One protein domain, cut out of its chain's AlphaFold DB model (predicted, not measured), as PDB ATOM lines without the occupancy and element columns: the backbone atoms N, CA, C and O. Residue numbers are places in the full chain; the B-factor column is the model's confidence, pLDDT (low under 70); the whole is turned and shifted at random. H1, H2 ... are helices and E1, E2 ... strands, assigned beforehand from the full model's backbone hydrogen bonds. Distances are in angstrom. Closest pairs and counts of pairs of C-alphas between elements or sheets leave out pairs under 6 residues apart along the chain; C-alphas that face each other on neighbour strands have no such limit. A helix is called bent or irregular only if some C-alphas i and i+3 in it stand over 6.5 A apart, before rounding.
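What this domain is: This is residues 9 to 150 of the 204 residues of the protein "AraC family regulatory protein" of Streptococcus equi subsp. zooepidemicus (UniProt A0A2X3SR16). A twisted five-stranded sheet forms the core, covered on one face by H1 and H5, side by side and running opposite ways, and on the other face by H2. H3 and H4 lie away from the sheet, beyond one end of its strands, and add to the length of the whole. The printed part has 142 residues with five named helices and five named strands, in the order H1 E1 E2 H2 E3 E4 E5 H3 H4 H5. The sheet runs E2 E1 E5 E4 E3, all antiparallel, and the class is mixed, helices and strands. The whole is compact, with a radius of gyration of the C-alphas of 15.7 A, and only just elongated, spanning 46 by 30 by 28 A.

Where its parts are: H1, residues 9 to 21, begins at C-alpha 9 (130.318, 138.126, 125.821) and is 18.3 A long. E1 is residues 25 to 28, E2 residues 34 to 38, H2 residues 50 to 59 and E3 residues 64 to 68. E4, residues 74 to 80, measures 19.7 A, and E5, residues 83 to 90, measures 21.4 A, ending at C-alpha 90 (113.829, 129.041, 143.755). H3 is residues 97 to 104, and H4, residues 111 to 122, is 16.2 A long. H5, residues 129 to 144, is 23.4 A long and ends at C-alpha 144 (124.686, 125.720, 123.293); it is only just irregular, C-alphas 130 and 133 being 6.7 A apart.

How they stand to each other: H1 and H5 are on the same face of the sheet and H2 is on the opposite face, three layers with helices on both faces. H1 runs along the strands at a height over the sheet of 9.4 A; its closest C-alphas to E1 are those of Gln 18 and Ile 25, 6.3 A apart. H5 is over E4 at a height of 10.4 A, Tyr 80 and Phe 143 having the closest C-alphas, 7.0 A apart. H1 and H5 only just touch, with 3 pairs of C-alphas within 8 A, the closest Leu 13 and Phe 142 at 7.4 A, at a shallow tilt of 17 degrees. H2 is over E4, slantwise to it at 52 degrees on the local plane; its closest C-alphas to E3 are those of Met 57 and Leu 65, 7.1 A apart. E1 and E2 are a hairpin, with N 27 and O 36 within hydrogen-bond range at 2.8 A. E1 and E5 are antiparallel neighbours, with N 28 and O 84 within hydrogen-bond range at 2.8 A. E3 E4 E5 are a meander, each strand the antiparallel neighbour of the one before, with N 77 and O 65 at 2.8 A and N 85 and O 78 at 2.8 A. H3 and H4, not on the sheet, are close but not clearly touching, Phe 100 and Tyr 118 having the closest C-alphas at 7.5 A, at a steep tilt of 62 degrees. Every O i to N i+4 pair is within hydrogen-bond range in H1, H2, H3 and H4, and 10 of 12 are in H5.

The domain as a whole: The C-alphas farthest apart, those of Thr 110 and Lys 146, are 47.7 A apart. The printed part has no cut. The link E2 to H2, 11 residues, is long. Residues 41 to 47 have pLDDT under 70; the mean of the printed part is 89.8.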
ATOM      1  N   ASP A   9     131.564 138.513 126.488       88.06
ATOM      2  CA  ASP A   9     130.318 138.126 125.821       88.06
ATOM      3  C   ASP A   9     129.550 137.076 126.634       88.06
ATOM      4  O   ASP A   9     128.337 137.184 126.805       88.06
ATOM      5  N   THR A  10     130.256 136.094 127.208       90.69
ATOM      6  CA  THR A  10     129.623 135.062 128.045       90.69
ATOM      7  C   THR A  10     129.100 135.656 129.348       90.69
ATOM      8  O   THR A  10     128.001 135.321 129.777       90.69
ATOM      9  N   ILE A  11     129.836 136.583 129.962       93.06
ATOM     10  CA  ILE A  11     129.366 137.308 131.151       93.06
ATOM     11  C   ILE A  11     128.076 138.081 130.831       93.06
ATOM     12  O   ILE A  11     127.105 138.020 131.588       93.06
ATOM     13  N   SER A  12     128.024 138.752 129.678       93.31
ATOM     14  CA  SER A  12     126.828 139.473 129.220       93.31
ATOM     15  C   SER A  12     125.645 138.533 128.969       93.31
ATOM     16  O   SER A  12     124.506 138.858 129.318       93.31
ATOM     17  N   LEU A  13     125.907 137.345 128.421       93.94
ATOM     18  CA  LEU A  13     124.913 136.293 128.232       93.94
ATOM     19  C   LEU A  13     124.365 135.780 129.574       93.94
ATOM     20  O   LEU A  13     123.150 135.695 129.740       93.94
ATOM     21  N   VAL A  14     125.238 135.503 130.549       95.31
ATOM     22  CA  VAL A  14     124.853 135.072 131.905       95.31
ATOM     23  C   VAL A  14     124.006 136.140 132.594       95.31
ATOM     24  O   VAL A  14     122.951 135.834 133.147       95.31
ATOM     25  N   LYS A  15     124.408 137.411 132.505       93.88
ATOM     26  CA  LYS A  15     123.635 138.532 133.050       93.88
ATOM     27  C   LYS A  15     122.268 138.674 132.369       93.88
ATOM     28  O   LYS A  15     121.269 138.951 133.029       93.88
ATOM     29  N   SER A  16     122.199 138.446 131.060       94.44
ATOM     30  CA  SER A  16     120.933 138.456 130.314       94.44
ATOM     31  C   SER A  16     120.020 137.304 130.738       94.44
ATOM     32  O   SER A  16     118.819 137.504 130.920       94.44
ATOM     33  N   LEU A  17     120.587 136.114 130.960       95.50
ATOM     34  CA  LEU A  17     119.868 134.957 131.487       95.50
ATOM     35  C   LEU A  17     119.312 135.247 132.889       95.50
ATOM     36  O   LEU A  17     118.126 135.030 133.122       95.50
ATOM     37  N   GLN A  18     120.127 135.812 133.787       94.12
ATOM     38  CA  GLN A  18     119.695 136.252 135.118       94.12
ATOM     39  C   GLN A  18     118.499 137.210 135.026       94.12
ATOM     40  O   GLN A  18     117.481 137.006 135.690       94.12
ATOM     41  N   ALA A  19     118.577 138.210 134.144       91.88
ATOM     42  CA  ALA A  19     117.509 139.185 133.956       91.88
ATOM     43  C   ALA A  19     116.204 138.564 133.426       91.88
ATOM     44  O   ALA A  19     115.123 139.041 133.791       91.88
ATOM     45  N   CYS A  20     116.294 137.519 132.592       92.12
ATOM     46  CA  CYS A  20     115.143 136.781 132.065       92.12
ATOM     47  C   CYS A  20     114.503 135.881 133.126       92.12
ATOM     48  O   CYS A  20     113.283 135.866 133.266       92.12
ATOM     49  N   LEU A  21     115.323 135.147 133.881       91.56
ATOM     50  CA  LEU A  21     114.853 134.180 134.872       91.56
ATOM     51  C   LEU A  21     114.439 134.833 136.195       91.56
ATOM     52  O   LEU A  21     113.716 134.223 136.978       91.56
ATOM     53  N   LYS A  22     114.910 136.051 136.484       89.75
ATOM     54  CA  LYS A  22     114.758 136.669 137.811       89.75
ATOM     55  C   LYS A  22     115.292 135.765 138.929       89.75
ATOM     56  O   LYS A  22     114.776 135.792 140.041       89.75
ATOM     57  N   LEU A  23     116.323 134.973 138.642       91.44
ATOM     58  CA  LEU A  23     116.993 134.084 139.591       91.44
ATOM     59  C   LEU A  23     118.426 134.544 139.773       91.44
ATOM     60  O   LEU A  23     119.070 134.879 138.784       91.44
ATOM     61  N   SER A  24     118.930 134.507 141.002       92.06
ATOM     62  CA  SER A  24     120.343 134.769 141.251       92.06
ATOM     63  C   SER A  24     121.210 133.739 140.517       92.06
ATOM     64  O   SER A  24     120.814 132.580 140.344       92.06
ATOM     65  N   ILE A  25     122.365 134.184 140.022       94.50
ATOM     66  CA  ILE A  25     123.320 133.339 139.307       94.50
ATOM     67  C   ILE A  25     124.719 133.543 139.879       94.50
ATOM     68  O   ILE A  25     125.209 134.667 139.934       94.50
ATOM     69  N   THR A  26     125.390 132.452 140.232       93.88
ATOM     70  CA  THR A  26     126.791 132.440 140.669       93.88
ATOM     71  C   THR A  26     127.618 131.609 139.700       93.88
ATOM     72  O   THR A  26     127.239 130.495 139.340       93.88
ATOM     73  N   VAL A  27     128.760 132.138 139.279       95.38
ATOM     74  CA  VAL A  27     129.692 131.464 138.376       95.38
ATOM     75  C   VAL A  27     130.911 131.006 139.160       95.38
ATOM     76  O   VAL A  27     131.535 131.796 139.871       95.38
ATOM     77  N   PHE A  28     131.265 129.739 138.982       94.94
ATOM     78  CA  PHE A  28     132.478 129.135 139.511       94.94
ATOM     79  C   PHE A  28     133.447 128.813 138.376       94.94
ATOM     80  O   PHE A  28     133.026 128.390 137.294       94.94
ATOM     81  N   ASP A  29     134.741 128.965 138.638       93.94
ATOM     82  CA  ASP A  29     135.789 128.434 137.772       93.94
ATOM     83  C   ASP A  29     135.995 126.921 137.975       93.94
ATOM     84  O   ASP A  29     135.360 126.266 138.810       93.94
ATOM     85  N   LYS A  30     136.931 126.368 137.203       92.44
ATOM     86  CA  LYS A  30     137.365 124.969 137.277       92.44
ATOM     87  C   LYS A  30     137.885 124.532 138.650       92.44
ATOM     88  O   LYS A  30     137.869 123.344 138.952       92.44
ATOM     89  N   ASP A  31     138.364 125.475 139.461       93.19
ATOM     90  CA  ASP A  31     138.915 125.241 140.798       93.19
ATOM     91  C   ASP A  31     137.831 125.456 141.885       93.19
ATOM     92  O   ASP A  31     138.120 125.539 143.086       93.19
ATOM     93  N   HIS A  32     136.561 125.529 141.456       93.25
ATOM     94  CA  HIS A  32     135.358 125.740 142.264       93.25
ATOM     95  C   HIS A  32     135.387 127.043 143.069       93.25
ATOM     96  O   HIS A  32     134.742 127.140 144.119       93.25
ATOM     97  N   GLN A  33     136.134 128.040 142.592       93.06
ATOM     98  CA  GLN A  33     136.157 129.381 143.164       93.06
ATOM     99  C   GLN A  33     135.126 130.257 142.470       93.06
ATOM    100  O   GLN A  33     134.961 130.197 141.254       93.06
ATOM    101  N   VAL A  34     134.430 131.082 143.250       92.31
ATOM    102  CA  VAL A  34     133.469 132.044 142.707       92.31
ATOM    103  C   VAL A  34     134.228 133.107 141.920       92.31
ATOM    104  O   VAL A  34     135.123 133.755 142.461       92.31
ATOM    105  N   THR A  35     133.858 133.296 140.656       92.81
ATOM    106  CA  THR A  35     134.411 134.355 139.804       92.81
ATOM    107  C   THR A  35     133.457 135.528 139.655       92.81
ATOM    108  O   THR A  35     133.906 136.664 139.622       92.81
ATOM    109  N   GLU A  36     132.152 135.261 139.562       92.44
ATOM    110  CA  GLU A  36     131.115 136.274 139.339       92.44
ATOM    111  C   GLU A  36     129.838 135.885 140.086       92.44
ATOM    112  O   GLU A  36     129.491 134.703 140.144       92.44
ATOM    113  N   SER A  37     129.106 136.878 140.589       91.31
ATOM    114  CA  SER A  37     127.789 136.672 141.196       91.31
ATOM    115  C   SER A  37     126.824 137.780 140.789       91.31
ATOM    116  O   SER A  37     127.137 138.966 140.890       91.31
ATOM    117  N   PHE A  38     125.628 137.384 140.368       91.00
ATOM    118  CA  PHE A  38     124.533 138.259 139.973       91.00
ATOM    119  C   PHE A  38     123.342 137.972 140.880       91.00
ATOM    120  O   PHE A  38     122.704 136.927 140.761       91.00
ATOM    121  N   TRP A  39     123.054 138.894 141.790       83.25
ATOM    122  CA  TRP A  39     121.994 138.752 142.783       83.25
ATOM    123  C   TRP A  39     120.788 139.618 142.427       83.25
ATOM    124  O   TRP A  39     120.921 140.634 141.744       83.25
ATOM    125  N   ASN A  40     119.618 139.226 142.923       72.75
ATOM    126  CA  ASN A  40     118.508 140.159 143.075       72.75
ATOM    127  C   ASN A  40     118.638 140.835 144.450       72.75
ATOM    128  O   ASN A  40     118.931 140.144 145.428       72.75
ATOM    129  N   ASP A  41     118.379 142.142 144.536       62.72
ATOM    130  CA  ASP A  41     118.550 142.946 145.764       62.72
ATOM    131  C   ASP A  41     117.772 142.398 146.981       62.72
ATOM    132  O   ASP A  41     118.167 142.619 148.123       62.72
ATOM    133  N   ASP A  42     116.717 141.613 146.741       55.66
ATOM    134  CA  ASP A  42     115.838 141.048 147.773       55.66
ATOM    135  C   ASP A  42     116.183 139.597 148.170       55.66
ATOM    136  O   ASP A  42     115.441 138.959 148.921       55.66
ATOM    137  N   THR A  43     117.274 139.022 147.644       56.84
ATOM    138  CA  THR A  43     117.627 137.617 147.914       56.84
ATOM    139  C   THR A  43     118.621 137.477 149.060       56.84
ATOM    140  O   THR A  43     119.759 137.928 148.988       56.84
ATOM    141  N   PHE A  44     118.186 136.796 150.120       64.62
ATOM    142  CA  PHE A  44     119.060 136.298 151.178       64.62
ATOM    143  C   PHE A  44     120.070 135.300 150.593       64.62
ATOM    144  O   PHE A  44     119.684 134.372 149.874       64.62
ATOM    145  N   GLU A  45     121.355 135.477 150.897       65.62
ATOM    146  CA  GLU A  45     122.403 134.572 150.427       65.62
ATOM    147  C   GLU A  45     122.385 133.278 151.252       65.62
ATOM    148  O   GLU A  45     122.676 133.261 152.449       65.62
ATOM    149  N   PHE A  46     122.034 132.165 150.609       69.56
ATOM    150  CA  PHE A  46     122.125 130.854 151.238       69.56
ATOM    151  C   PHE A  46     123.544 130.304 151.091       69.56
ATOM    152  O   PHE A  46     123.954 129.862 150.014       69.56
ATOM    153  N   TYR A  47     124.289 130.281 152.195       69.81
ATOM    154  CA  TYR A  47     125.642 129.729 152.234       69.81
ATOM    155  C   TYR A  47     125.620 128.197 152.296       69.81
ATOM    156  O   TYR A  47     125.703 127.585 153.361       69.81
ATOM    157  N   TYR A  48     125.536 127.559 151.132       80.44
ATOM    158  CA  TYR A  48     125.763 126.124 151.000       80.44
ATOM    159  C   TYR A  48     127.218 125.815 150.649       80.44
ATOM    160  O   TYR A  48     127.929 126.598 150.018       80.44
ATOM    161  N   ARG A  49     127.666 124.603 150.995       84.56
ATOM    162  CA  ARG A  49     128.969 124.069 150.561       84.56
ATOM    163  C   ARG A  49     128.892 123.564 149.119       84.56
ATOM    164  O   ARG A  49     129.064 122.368 148.871       84.56
ATOM    165  N   PHE A  50     128.641 124.470 148.171       88.69
ATOM    166  CA  PHE A  50     128.467 124.133 146.754       88.69
ATOM    167  C   PHE A  50     129.657 123.349 146.184       88.69
ATOM    168  O   PHE A  50     129.457 122.483 145.340       88.69
ATOM    169  N   GLN A  51     130.874 123.525 146.717       89.94
ATOM    170  CA  GLN A  51     132.051 122.772 146.261       89.94
ATOM    171  C   GLN A  51     131.890 121.248 146.403       89.94
ATOM    172  O   GLN A  51     132.524 120.489 145.675       89.94
ATOM    173  N   VAL A  52     131.072 120.763 147.346       90.88
ATOM    174  CA  VAL A  52     130.785 119.320 147.468       90.88
ATOM    175  C   VAL A  52     129.983 118.832 146.262       90.88
ATOM    176  O   VAL A  52     130.322 117.800 145.687       90.88
ATOM    177  N   VAL A  53     128.974 119.604 145.865       91.44
ATOM    178  CA  VAL A  53     128.095 119.312 144.730       91.44
ATOM    179  C   VAL A  53     128.872 119.411 143.412       91.44
ATOM    180  O   VAL A  53     128.791 118.511 142.579       91.44
ATOM    181  N   LEU A  54     129.710 120.440 143.253       94.12
ATOM    182  CA  LEU A  54     130.554 120.619 142.064       94.12
ATOM    183  C   LEU A  54     131.527 119.447 141.864       94.12
ATOM    184  O   LEU A  54     131.613 118.891 140.771       94.12
ATOM    185  N   ARG A  55     132.172 118.974 142.941       93.50
ATOM    186  CA  ARG A  55     133.032 117.777 142.891       93.50
ATOM    187  C   ARG A  55     132.287 116.503 142.496       93.50
ATOM    188  O   ARG A  55     132.896 115.608 141.913       93.50
ATOM    189  N   GLN A  56     131.012 116.368 142.857       91.19
ATOM    190  CA  GLN A  56     130.200 115.232 142.420       91.19
ATOM    191  C   GLN A  56     129.928 115.316 140.917       91.19
ATOM    192  O   GLN A  56     130.160 114.346 140.199       91.19
ATOM    193  N   MET A  57     129.540 116.499 140.442       93.31
ATOM    194  CA  MET A  57     129.309 116.770 139.026       93.31
ATOM    195  C   MET A  57     130.547 116.457 138.167       93.31
ATOM    196  O   MET A  57     130.424 115.939 137.057       93.31
ATOM    197  N   ASP A  58     131.752 116.718 138.687       93.88
ATOM    198  CA  ASP A  58     133.017 116.359 138.029       93.88
ATOM    199  C   ASP A  58     133.213 114.859 137.896       93.88
ATOM    200  O   ASP A  58     133.526 114.375 136.809       93.88
ATOM    201  N   LYS A  59     132.988 114.116 138.982       93.25
ATOM    202  CA  LYS A  59     133.108 112.652 138.982       93.25
ATOM    203  C   LYS A  59     132.136 112.004 138.003       93.25
ATOM    204  O   LYS A  59     132.503 111.055 137.320       93.25
ATOM    205  N   GLU A  60     130.917 112.522 137.944       91.25
ATOM    206  CA  GLU A  60     129.850 112.014 137.079       91.25
ATOM    207  C   GLU A  60     129.945 112.548 135.644       91.25
ATOM    208  O   GLU A  60     129.187 112.119 134.779       91.25
ATOM    209  N   GLN A  61     130.865 113.487 135.379       90.94
ATOM    210  CA  GLN A  61     130.966 114.219 134.113       90.94
ATOM    211  C   GLN A  61     129.623 114.827 133.669       90.94
ATOM    212  O   GLN A  61     129.352 114.983 132.478       90.94
ATOM    213  N   ALA A  62     128.776 115.191 134.632       91.31
ATOM    214  CA  ALA A  62     127.431 115.670 134.365       91.31
ATOM    215  C   ALA A  62     127.465 117.071 133.736       91.31
ATOM    216  O   ALA A  62     128.227 117.943 134.153       91.31
ATOM    217  N   THR A  63     126.620 117.300 132.730       93.50
ATOM    218  CA  THR A  63     126.454 118.621 132.099       93.50
ATOM    219  C   THR A  63     125.574 119.541 132.934       93.50
ATOM    220  O   THR A  63     125.743 120.755 132.918       93.50
ATOM    221  N   ASN A  64     124.621 118.979 133.671       95.06
ATOM    222  CA  ASN A  64     123.733 119.718 134.551       95.06
ATOM    223  C   ASN A  64     123.371 118.871 135.774       95.06
ATOM    224  O   ASN A  64     123.452 117.645 135.721       95.06
ATOM    225  N   LEU A  65     122.994 119.533 136.864       93.94
ATOM    226  CA  LEU A  65     122.566 118.888 138.097       93.94
ATOM    227  C   LEU A  65     121.564 119.777 138.833       93.94
ATOM    228  O   LEU A  65     121.839 120.949 139.093       93.94
ATOM    229  N   PHE A  66     120.429 119.203 139.216       92.81
ATOM    230  CA  PHE A  66     119.529 119.823 140.183       92.81
ATOM    231  C   PHE A  66     119.934 119.415 141.595       92.81
ATOM    232  O   PHE A  66     120.208 118.240 141.843       92.81
ATOM    233  N   PHE A  67     119.925 120.361 142.533       89.75
ATOM    234  CA  PHE A  67     120.068 120.041 143.950       89.75
ATOM    235  C   PHE A  67     119.045 120.791 144.793       89.75
ATOM    236  O   PHE A  67     118.601 121.889 144.455       89.75
ATOM    237  N   GLN A  68     118.677 120.158 145.900       90.44
ATOM    238  CA  GLN A  68     117.736 120.686 146.871       90.44
ATOM    239  C   GLN A  68     118.496 121.199 148.094       90.44
ATOM    240  O   GLN A  68     119.372 120.512 148.622       90.44
ATOM    241  N   GLY A  69     118.157 122.410 148.529       88.75
ATOM    242  CA  GLY A  69     118.662 123.004 149.759       88.75
ATOM    243  C   GLY A  69     117.998 122.431 151.013       88.75
ATOM    244  O   GLY A  69     117.045 121.648 150.963       88.75
ATOM    245  N   SER A  70     118.495 122.864 152.168       85.12
ATOM    246  CA  SER A  70     118.021 122.444 153.492       85.12
ATOM    247  C   SER A  70     116.569 122.832 153.776       85.12
ATOM    248  O   SER A  70     115.955 122.240 154.661       85.12
ATOM    249  N   TYR A  71     116.010 123.801 153.047       85.31
ATOM    250  CA  TYR A  71     114.674 124.351 153.278       85.31
ATOM    251  C   TYR A  71     113.723 124.122 152.090       85.31
ATOM    252  O   TYR A  71     112.710 124.818 151.937       85.31
ATOM    253  N   ASN A  72     114.009 123.094 151.278       86.94
ATOM    254  CA  ASN A  72     113.208 122.674 150.123       86.94
ATOM    255  C   ASN A  72     113.133 123.713 148.986       86.94
ATOM    256  O   ASN A  72     112.210 123.708 148.172       86.94
ATOM    257  N   GLU A  73     114.090 124.628 148.945       90.50
ATOM    258  CA  GLU A  73     114.438 125.387 147.758       90.50
ATOM    259  C   GLU A  73     115.285 124.531 146.805       90.50
ATOM    260  O   GLU A  73     115.936 123.565 147.208       90.50
ATOM    261  N   LEU A  74     115.260 124.886 145.530       93.06
ATOM    262  CA  LEU A  74     115.958 124.197 144.462       93.06
ATOM    263  C   LEU A  74     116.943 125.123 143.776       93.06
ATOM    264  O   LEU A  74     116.806 126.349 143.772       93.06
ATOM    265  N   PHE A  75     117.912 124.474 143.158       94.50
ATOM    266  CA  PHE A  75     118.973 125.093 142.402       94.50
ATOM    267  C   PHE A  75     119.317 124.221 141.196       94.50
ATOM    268  O   PHE A  75     119.130 122.999 141.213       94.50
ATOM    269  N   LEU A  76     119.860 124.853 140.162       95.62
ATOM    270  CA  LEU A  76     120.378 124.207 138.963       95.62
ATOM    271  C   LEU A  76     121.840 124.590 138.817       95.62
ATOM    272  O   LEU A  76     122.171 125.770 138.797       95.62
ATOM    273  N   ILE A  77     122.708 123.601 138.670       96.19
ATOM    274  CA  ILE A  77     124.088 123.805 138.248       96.19
ATOM    275  C   ILE A  77     124.194 123.359 136.799       96.19
ATOM    276  O   ILE A  77     123.794 122.246 136.461       96.19
ATOM    277  N   TYR A  78     124.746 124.216 135.948       96.75
ATOM    278  CA  TYR A  78     125.004 123.928 134.544       96.75
ATOM    279  C   TYR A  78     126.493 124.100 134.240       96.75
ATOM    280  O   TYR A  78     127.087 125.121 134.584       96.75
ATOM    281  N   ARG A  79     127.109 123.104 133.601       95.50
ATOM    282  CA  ARG A  79     128.509 123.152 133.171       95.50
ATOM    283  C   ARG A  79     128.592 123.739 131.774       95.50
ATOM    284  O   ARG A  79     128.001 123.213 130.831       95.50
ATOM    285  N   TYR A  80     129.378 124.796 131.644       94.38
ATOM    286  CA  TYR A  80     129.691 125.415 130.368       94.38
ATOM    287  C   TYR A  80     131.200 125.598 130.269       94.38
ATOM    288  O   TYR A  80     131.778 126.360 131.039       94.38
ATOM    289  N   GLN A  81     131.829 124.894 129.325       90.94
ATOM    290  CA  GLN A  81     133.290 124.843 129.211       90.94
ATOM    291  C   GLN A  81     133.920 124.404 130.551       90.94
ATOM    292  O   GLN A  81     133.495 123.394 131.113       90.94
ATOM    293  N   ASP A  82     134.881 125.171 131.065       91.38
ATOM    294  CA  ASP A  82     135.571 124.933 132.336       91.38
ATOM    295  C   ASP A  82     134.909 125.677 133.518       91.38
ATOM    296  O   ASP A  82     135.541 125.899 134.553       91.38
ATOM    297  N   HIS A  83     133.644 126.086 133.369       94.56
ATOM    298  CA  HIS A  83     132.898 126.863 134.359       94.56
ATOM    299  C   HIS A  83     131.614 126.164 134.792       94.56
ATOM    300  O   HIS A  83     131.002 125.384 134.053       94.56
ATOM    301  N   TYR A  84     131.165 126.510 135.996       96.19
ATOM    302  CA  TYR A  84     129.915 126.028 136.574       96.19
ATOM    303  C   TYR A  84     129.023 127.214 136.879       96.19
ATOM    304  O   TYR A  84     129.435 128.170 137.528       96.19
ATOM    305  N   ILE A  85     127.787 127.136 136.416       96.12
ATOM    306  CA  ILE A  85     126.814 128.212 136.508       96.12
ATOM    307  C   ILE A  85     125.712 127.721 137.432       96.12
ATOM    308  O   ILE A  85     124.903 126.874 137.056       96.12
ATOM    309  N   LEU A  86     125.734 128.216 138.663       95.38
ATOM    310  CA  LEU A  86     124.710 127.980 139.668       95.38
ATOM    311  C   LEU A  86     123.582 128.981 139.465       95.38
ATOM    312  O   LEU A  86     123.815 130.181 139.502       95.38
ATOM    313  N   ILE A  87     122.368 128.485 139.294       94.69
ATOM    314  CA  ILE A  87     121.147 129.259 139.106       94.69
ATOM    315  C   ILE A  87     120.211 128.934 140.269       94.69
ATOM    316  O   ILE A  87     119.996 127.761 140.584       94.69
ATOM    317  N   GLY A  88     119.645 129.963 140.891       92.38
ATOM    318  CA  GLY A  88     118.742 129.846 142.034       92.38
ATOM    319  C   GLY A  88     119.205 130.690 143.222       92.38
ATOM    320  O   GLY A  88     120.141 131.476 143.092       92.38
ATOM    321  N   PRO A  89     118.565 130.542 144.390       92.88
ATOM    322  CA  PRO A  89     117.511 129.569 144.709       92.88
ATOM    323  C   PRO A  89     116.125 129.907 144.139       92.88
ATOM    324  O   PRO A  89     115.802 131.067 143.890       92.88
ATOM    325  N   TRP A  90     115.271 128.889 144.001       92.69
ATOM    326  CA  TRP A  90     113.829 129.041 143.755       92.69
ATOM    327  C   TRP A  90     113.008 127.983 144.503       92.69
ATOM    328  O   TRP A  90     113.556 127.032 145.056       92.69
ATOM    329  N   ARG A  91     111.679 128.109 144.514       91.94
ATOM    330  CA  ARG A  91     110.766 127.097 145.078       91.94
ATOM    331  C   ARG A  91     109.823 126.533 144.026       91.94
ATOM    332  O   ARG A  91     109.455 127.224 143.084       91.94
ATOM    333  N   CYS A  92     109.361 125.300 144.221       91.69
ATOM    334  CA  CYS A  92     108.312 124.713 143.375       91.69
ATOM    335  C   CYS A  92     106.895 124.890 143.901       91.69
ATOM    336  O   CYS A  92     105.926 124.566 143.216       91.69
ATOM    337  N   ASN A  93     106.774 125.401 145.119       89.00
ATOM    338  CA  ASN A  93     105.522 125.612 145.807       89.00
ATOM    339  C   ASN A  93     105.612 126.847 146.701       89.00
ATOM    340  O   ASN A  93     106.680 127.194 147.213       89.00
ATOM    341  N   VAL A  94     104.457 127.473 146.916       87.69
ATOM    342  CA  VAL A  94     104.310 128.556 147.890       87.69
ATOM    343  C   VAL A  94     104.685 128.027 149.275       87.69
ATOM    344  O   VAL A  94     104.319 126.907 149.642       87.69
ATOM    345  N   LEU A  95     105.444 128.823 150.027       88.31
ATOM    346  CA  LEU A  95     105.855 128.470 151.379       88.31
ATOM    347  C   LEU A  95     104.647 128.490 152.318       88.31
ATOM    348  O   LEU A  95     104.015 129.529 152.510       88.31
ATOM    349  N   ASP A  96     104.359 127.348 152.930       87.62
ATOM    350  CA  ASP A  96     103.360 127.244 153.985       87.62
ATOM    351  C   ASP A  96     104.015 127.436 155.358       87.62
ATOM    352  O   ASP A  96     105.023 126.803 155.683       87.62
ATOM    353  N   LYS A  97     103.429 128.308 156.183       87.38
ATOM    354  CA  LYS A  97     103.984 128.667 157.496       87.38
ATOM    355  C   LYS A  97     103.955 127.504 158.491       87.38
ATOM    356  O   LYS A  97     104.812 127.441 159.368       87.38
ATOM    357  N   THR A  98     102.998 126.589 158.369       87.00
ATOM    358  CA  THR A  98     102.887 125.416 159.247       87.00
ATOM    359  C   THR A  98     103.983 124.410 158.917       87.00
ATOM    360  O   THR A  98     104.721 123.999 159.808       87.00
ATOM    361  N   PHE A  99     104.154 124.082 157.633       83.94
ATOM    362  CA  PHE A  99     105.235 123.208 157.174       83.94
ATOM    363  C   PHE A  99     106.616 123.809 157.434       83.94
ATOM    364  O   PHE A  99     107.524 123.082 157.827       83.94
ATOM    365  N   PHE A 100     106.768 125.128 157.279       89.38
ATOM    366  CA  PHE A 100     108.002 125.823 157.640       89.38
ATOM    367  C   PHE A 100     108.362 125.594 159.110       89.38
ATOM    368  O   PHE A 100     109.472 125.157 159.394       89.38
ATOM    369  N   LYS A 101     107.412 125.806 160.032       87.62
ATOM    370  CA  LYS A 101     107.634 125.583 161.468       87.62
ATOM    371  C   LYS A 101     108.055 124.152 161.783       87.62
ATOM    372  O   LYS A 101     108.933 123.958 162.608       87.62
ATOM    373  N   VAL A 102     107.460 123.162 161.116       86.31
ATOM    374  CA  VAL A 102     107.867 121.756 161.270       86.31
ATOM    375  C   VAL A 102     109.295 121.535 160.758       86.31
ATOM    376  O   VAL A 102     110.069 120.849 161.411       86.31
ATOM    377  N   ALA A 103     109.669 122.141 159.627       82.81
ATOM    378  CA  ALA A 103     110.999 121.985 159.034       82.81
ATOM    379  C   ALA A 103     112.129 122.627 159.861       82.81
ATOM    380  O   ALA A 103     113.272 122.170 159.787       82.81
ATOM    381  N   VAL A 104     111.824 123.675 160.633       87.62
ATOM    382  CA  VAL A 104     112.802 124.373 161.486       87.62
ATOM    383  C   VAL A 104     112.737 123.972 162.960       87.62
ATOM    384  O   VAL A 104     113.620 124.365 163.708       87.62
ATOM    385  N   ALA A 105     111.756 123.164 163.379       84.44
ATOM    386  CA  ALA A 105     111.543 122.806 164.788       84.44
ATOM    387  C   ALA A 105     112.765 122.150 165.457       84.44
ATOM    388  O   ALA A 105     113.022 122.387 166.633       84.44
ATOM    389  N   ASP A 106     113.522 121.355 164.697       83.94
ATOM    390  CA  ASP A 106     114.731 120.671 165.174       83.94
ATOM    391  C   ASP A 106     116.014 121.488 164.922       83.94
ATOM    392  O   ASP A 106     117.129 120.970 165.036       83.94
ATOM    393  N   LYS A 107     115.885 122.753 164.503       82.88
ATOM    394  CA  LYS A 107     117.008 123.669 164.292       82.88
ATOM    395  C   LYS A 107     117.145 124.571 165.513       82.88
ATOM    396  O   LYS A 107     116.163 125.097 166.018       82.88
ATOM    397  N   ASP A 108     118.379 124.770 165.959       84.75
ATOM    398  CA  ASP A 108     118.706 125.682 167.057       84.75
ATOM    399  C   ASP A 108     118.727 127.132 166.541       84.75
ATOM    400  O   ASP A 108     119.787 127.731 166.374       84.75
ATOM    401  N   LEU A 109     117.552 127.643 166.151       86.12
ATOM    402  CA  LEU A 109     117.357 129.005 165.652       86.12
ATOM    403  C   LEU A 109     116.631 129.849 166.698       86.12
ATOM    404  O   LEU A 109     115.664 129.422 167.332       86.12
ATOM    405  N   THR A 110     117.055 131.096 166.845       90.19
ATOM    406  CA  THR A 110     116.286 132.103 167.570       90.19
ATOM    407  C   THR A 110     115.029 132.487 166.783       90.19
ATOM    408  O   THR A 110     114.960 132.358 165.562       90.19
ATOM    409  N   LYS A 111     114.019 133.040 167.469       88.25
ATOM    410  CA  LYS A 111     112.780 133.505 166.812       88.25
ATOM    411  C   LYS A 111     113.021 134.568 165.738       88.25
ATOM    412  O   LYS A 111     112.238 134.680 164.802       88.25
ATOM    413  N   GLU A 112     114.061 135.381 165.908       89.19
ATOM    414  CA  GLU A 112     114.437 136.408 164.939       89.19
ATOM    415  C   GLU A 112     115.037 135.774 163.680       89.19
ATOM    416  O   GLU A 112     114.597 136.082 162.574       89.19
ATOM    417  N   GLU A 113     115.955 134.816 163.838       88.38
ATOM    418  CA  GLU A 113     116.524 134.055 162.720       88.38
ATOM    419  C   GLU A 113     115.455 133.258 161.965       88.38
ATOM    420  O   GLU A 113     115.469 133.231 160.735       88.38
ATOM    421  N   GLU A 114     114.495 132.658 162.677       89.56
ATOM    422  CA  GLU A 114     113.349 131.987 162.055       89.56
ATOM    423  C   GLU A 114     112.530 132.939 161.177       89.56
ATOM    424  O   GLU A 114     112.148 132.571 160.067       89.56
ATOM    425  N   GLU A 115     112.246 134.156 161.651       89.19
ATOM    426  CA  GLU A 115     111.459 135.127 160.889       89.19
ATOM    427  C   GLU A 115     112.245 135.651 159.680       89.19
ATOM    428  O   GLU A 115     111.692 135.714 158.582       89.19
ATOM    429  N   ILE A 116     113.541 135.947 159.838       88.81
ATOM    430  CA  ILE A 116     114.421 136.342 158.725       88.81
ATOM    431  C   ILE A 116     114.449 135.244 157.658       88.81
ATOM    432  O   ILE A 116     114.223 135.518 156.477       88.81
ATOM    433  N   LEU A 117     114.657 133.991 158.068       88.94
ATOM    434  CA  LEU A 117     114.670 132.839 157.173       88.94
ATOM    435  C   LEU A 117     113.313 132.636 156.487       88.94
ATOM    436  O   LEU A 117     113.255 132.367 155.286       88.94
ATOM    437  N   TYR A 118     112.214 132.774 157.229       90.50
ATOM    438  CA  TYR A 118     110.872 132.663 156.671       90.50
ATOM    439  C   TYR A 118     110.637 133.716 155.587       90.50
ATOM    440  O   TYR A 118     110.164 133.380 154.500       90.50
ATOM    441  N   GLN A 119     110.993 134.977 155.851       89.25
ATOM    442  CA  GLN A 119     110.856 136.049 154.866       89.25
ATOM    443  C   GLN A 119     111.753 135.802 153.653       89.25
ATOM    444  O   GLN A 119     111.268 135.904 152.528       89.25
ATOM    445  N   ALA A 120     113.004 135.391 153.858       88.19
ATOM    446  CA  ALA A 120     113.916 135.027 152.779       88.19
ATOM    447  C   ALA A 120     113.321 133.948 151.859       88.19
ATOM    448  O   ALA A 120     113.231 134.134 150.646       88.19
ATOM    449  N   LEU A 121     112.848 132.838 152.433       89.12
ATOM    450  CA  LEU A 121     112.275 131.720 151.678       89.12
ATOM    451  C   LEU A 121     110.947 132.073 151.003       89.12
ATOM    452  O   LEU A 121     110.644 131.549 149.931       89.12
ATOM    453  N   LYS A 122     110.139 132.934 151.630       89.81
ATOM    454  CA  LYS A 122     108.840 133.365 151.105       89.81
ATOM    455  C   LYS A 122     108.976 134.224 149.846       89.81
ATOM    456  O   LYS A 122     108.111 134.135 148.979       89.81
ATOM    457  N   HIS A 123     110.027 135.038 149.751       88.19
ATOM    458  CA  HIS A 123     110.265 135.922 148.605       88.19
ATOM    459  C   HIS A 123     111.011 135.242 147.451       88.19
ATOM    460  O   HIS A 123     111.198 135.852 146.399       88.19
ATOM    461  N   LEU A 124     111.405 133.974 147.607       90.06
ATOM    462  CA  LEU A 124     112.016 133.227 146.515       90.06
ATOM    463  C   LEU A 124     111.055 133.088 145.325       90.06
ATOM    464  O   LEU A 124     109.871 132.795 145.521       90.06
ATOM    465  N   PRO A 125     111.558 133.213 144.083       90.75
ATOM    466  CA  PRO A 125     110.761 132.956 142.893       90.75
ATOM    467  C   PRO A 125     110.156 131.550 142.911       90.75
ATOM    468  O   PRO A 125     110.799 130.585 143.333       90.75
ATOM    469  N   VAL A 126     108.916 131.428 142.429       91.25
ATOM    470  CA  VAL A 126     108.204 130.148 142.369       91.25
ATOM    471  C   VAL A 126     108.147 129.656 140.928       91.25
ATOM    472  O   VAL A 126     107.453 130.232 140.094       91.25
ATOM    473  N   TYR A 127     108.846 128.557 140.659       91.19
ATOM    474  CA  TYR A 127     108.817 127.837 139.389       91.19
ATOM    475  C   TYR A 127     108.134 126.486 139.600       91.19
ATOM    476  O   TYR A 127     108.722 125.610 140.239       91.19
ATOM    477  N   PRO A 128     106.908 126.278 139.094       88.12
ATOM    478  CA  PRO A 128     106.200 125.022 139.304       88.12
ATOM    479  C   PRO A 128     106.956 123.859 138.642       88.12
ATOM    480  O   PRO A 128     107.683 124.048 137.667       88.12
ATOM    481  N   LEU A 129     106.783 122.639 139.161       84.38
ATOM    482  CA  LEU A 129     107.547 121.458 138.717       84.38
ATOM    483  C   LEU A 129     107.473 121.218 137.200       84.38
ATOM    484  O   LEU A 129     108.456 120.806 136.589       84.38
ATOM    485  N   ASN A 130     106.325 121.505 136.579       84.38
ATOM    486  CA  ASN A 130     106.140 121.367 135.135       84.38
ATOM    487  C   ASN A 130     107.010 122.337 134.315       84.38
ATOM    488  O   ASN A 130     107.312 122.030 133.168       84.38
ATOM    489  N   ALA A 131     107.438 123.462 134.895       89.81
ATOM    490  CA  ALA A 131     108.301 124.446 134.246       89.81
ATOM    491  C   ALA A 131     109.802 124.118 134.364       89.81
ATOM    492  O   ALA A 131     110.606 124.726 133.665       89.81
ATOM    493  N   ILE A 132     110.207 123.155 135.205       90.75
ATOM    494  CA  ILE A 132     111.631 122.815 135.409       90.75
ATOM    495  C   ILE A 132     112.279 122.296 134.121       90.75
ATOM    496  O   ILE A 132     113.417 122.649 133.811       90.75
ATOM    497  N   ARG A 133     111.554 121.469 133.357       93.38
ATOM    498  CA  ARG A 133     112.039 120.976 132.060       93.38
ATOM    499  C   ARG A 133     112.341 122.145 131.128       93.38
ATOM    500  O   ARG A 133     113.415 122.204 130.538       93.38
ATOM    501  N   ASP A 134     111.400 123.075 131.020       93.69
ATOM    502  CA  ASP A 134     111.504 124.205 130.102       93.69
ATOM    503  C   ASP A 134     112.585 125.197 130.569       93.69
ATOM    504  O   ASP A 134     113.327 125.722 129.742       93.69
ATOM    505  N   LEU A 135     112.765 125.366 131.886       94.62
ATOM    506  CA  LEU A 135     113.889 126.106 132.472       94.62
ATOM    507  C   LEU A 135     115.233 125.533 132.003       94.62
ATOM    508  O   LEU A 135     116.086 126.286 131.535       94.62
ATOM    509  N   LEU A 136     115.421 124.211 132.082       96.00
ATOM    510  CA  LEU A 136     116.663 123.578 131.636       96.00
ATOM    511  C   LEU A 136     116.872 123.719 130.125       96.00
ATOM    512  O   LEU A 136     118.001 123.953 129.702       96.00
ATOM    513  N   ILE A 137     115.805 123.627 129.323       96.12
ATOM    514  CA  ILE A 137     115.873 123.855 127.872       96.12
ATOM    515  C   ILE A 137     116.347 125.283 127.580       96.12
ATOM    516  O   ILE A 137     117.243 125.464 126.761       96.12
ATOM    517  N   VAL A 138     115.796 126.293 128.264       95.81
ATOM    518  CA  VAL A 138     116.203 127.699 128.087       95.81
ATOM    519  C   VAL A 138     117.663 127.898 128.481       95.81
ATOM    520  O   VAL A 138     118.430 128.468 127.708       95.81
ATOM    521  N   VAL A 139     118.069 127.395 129.647       96.50
ATOM    522  CA  VAL A 139     119.461 127.484 130.115       96.50
ATOM    523  C   VAL A 139     120.402 126.809 129.118       96.50
ATOM    524  O   VAL A 139     121.388 127.408 128.696       96.50
ATOM    525  N   HIS A 140     120.074 125.595 128.677       96.81
ATOM    526  CA  HIS A 140     120.880 124.871 127.701       96.81
ATOM    527  C   HIS A 140     120.969 125.611 126.364       96.81
ATOM    528  O   HIS A 140     122.061 125.722 125.803       96.81
ATOM    529  N   TYR A 141     119.856 126.159 125.874       96.19
ATOM    530  CA  TYR A 141     119.811 126.923 124.631       96.19
ATOM    531  C   TYR A 141     120.695 128.169 124.691       96.19
ATOM    532  O   TYR A 141     121.432 128.423 123.741       96.19
ATOM    533  N   PHE A 142     120.688 128.904 125.809       94.88
ATOM    534  CA  PHE A 142     121.537 130.086 125.987       94.88
ATOM    535  C   PHE A 142     123.018 129.767 125.748       94.88
ATOM    536  O   PHE A 142     123.702 130.529 125.072       94.88
ATOM    537  N   PHE A 143     123.503 128.632 126.254       94.06
ATOM    538  CA  PHE A 143     124.920 128.270 126.170       94.06
ATOM    539  C   PHE A 143     125.299 127.459 124.928       94.06
ATOM    540  O   PHE A 143     126.432 127.547 124.462       94.06
ATOM    541  N   SER A 144     124.391 126.639 124.403       94.12
ATOM    542  CA  SER A 144     124.686 125.720 123.293       94.12
ATOM    543  C   SER A 144     124.154 126.185 121.937       94.12
ATOM    544  O   SER A 144     124.603 125.687 120.905       94.12
ATOM    545  N   GLY A 145     123.164 127.084 121.928       94.75
ATOM    546  CA  GLY A 145     122.371 127.424 120.746       94.75
ATOM    547  C   GLY A 145     121.416 126.314 120.285       94.75
ATOM    548  O   GLY A 145     120.825 126.433 119.212       94.75
ATOM    549  N   LYS A 146     121.260 125.228 121.055       95.75
ATOM    550  CA  LYS A 146     120.439 124.065 120.696       95.75
ATOM    551  C   LYS A 146     119.241 123.905 121.622       95.75
ATOM    552  O   LYS A 146     119.322 124.135 122.824       95.75
ATOM    553  N   ILE A 147     118.121 123.484 121.043       95.69
ATOM    554  CA  ILE A 147     116.909 123.131 121.784       95.69
ATOM    555  C   ILE A 147     116.951 121.622 122.025       95.69
ATOM    556  O   ILE A 147     116.613 120.841 121.137       95.69
ATOM    557  N   GLU A 148     117.383 121.215 123.216       94.75
ATOM    558  CA  GLU A 148     117.485 119.806 123.608       94.75
ATOM    559  C   GLU A 148     116.861 119.580 124.988       94.75
ATOM    560  O   GLU A 148     117.076 120.348 125.927       94.75
ATOM    561  N   ASP A 149     116.085 118.501 125.117       93.75
ATOM    562  CA  ASP A 149     115.510 118.070 126.390       93.75
ATOM    563  C   ASP A 149     116.496 117.159 127.129       93.75
ATOM    564  O   ASP A 149     116.553 115.948 126.900       93.75
ATOM    565  N   LEU A 150     117.267 117.768 128.030       93.06
ATOM    566  CA  LEU A 150     118.267 117.078 128.845       93.06
ATOM    567  C   LEU A 150     117.681 116.398 130.094       93.06
ATOM    568  O   LEU A 150     118.387 115.632 130.748       93.06
TER     569      LEU A 150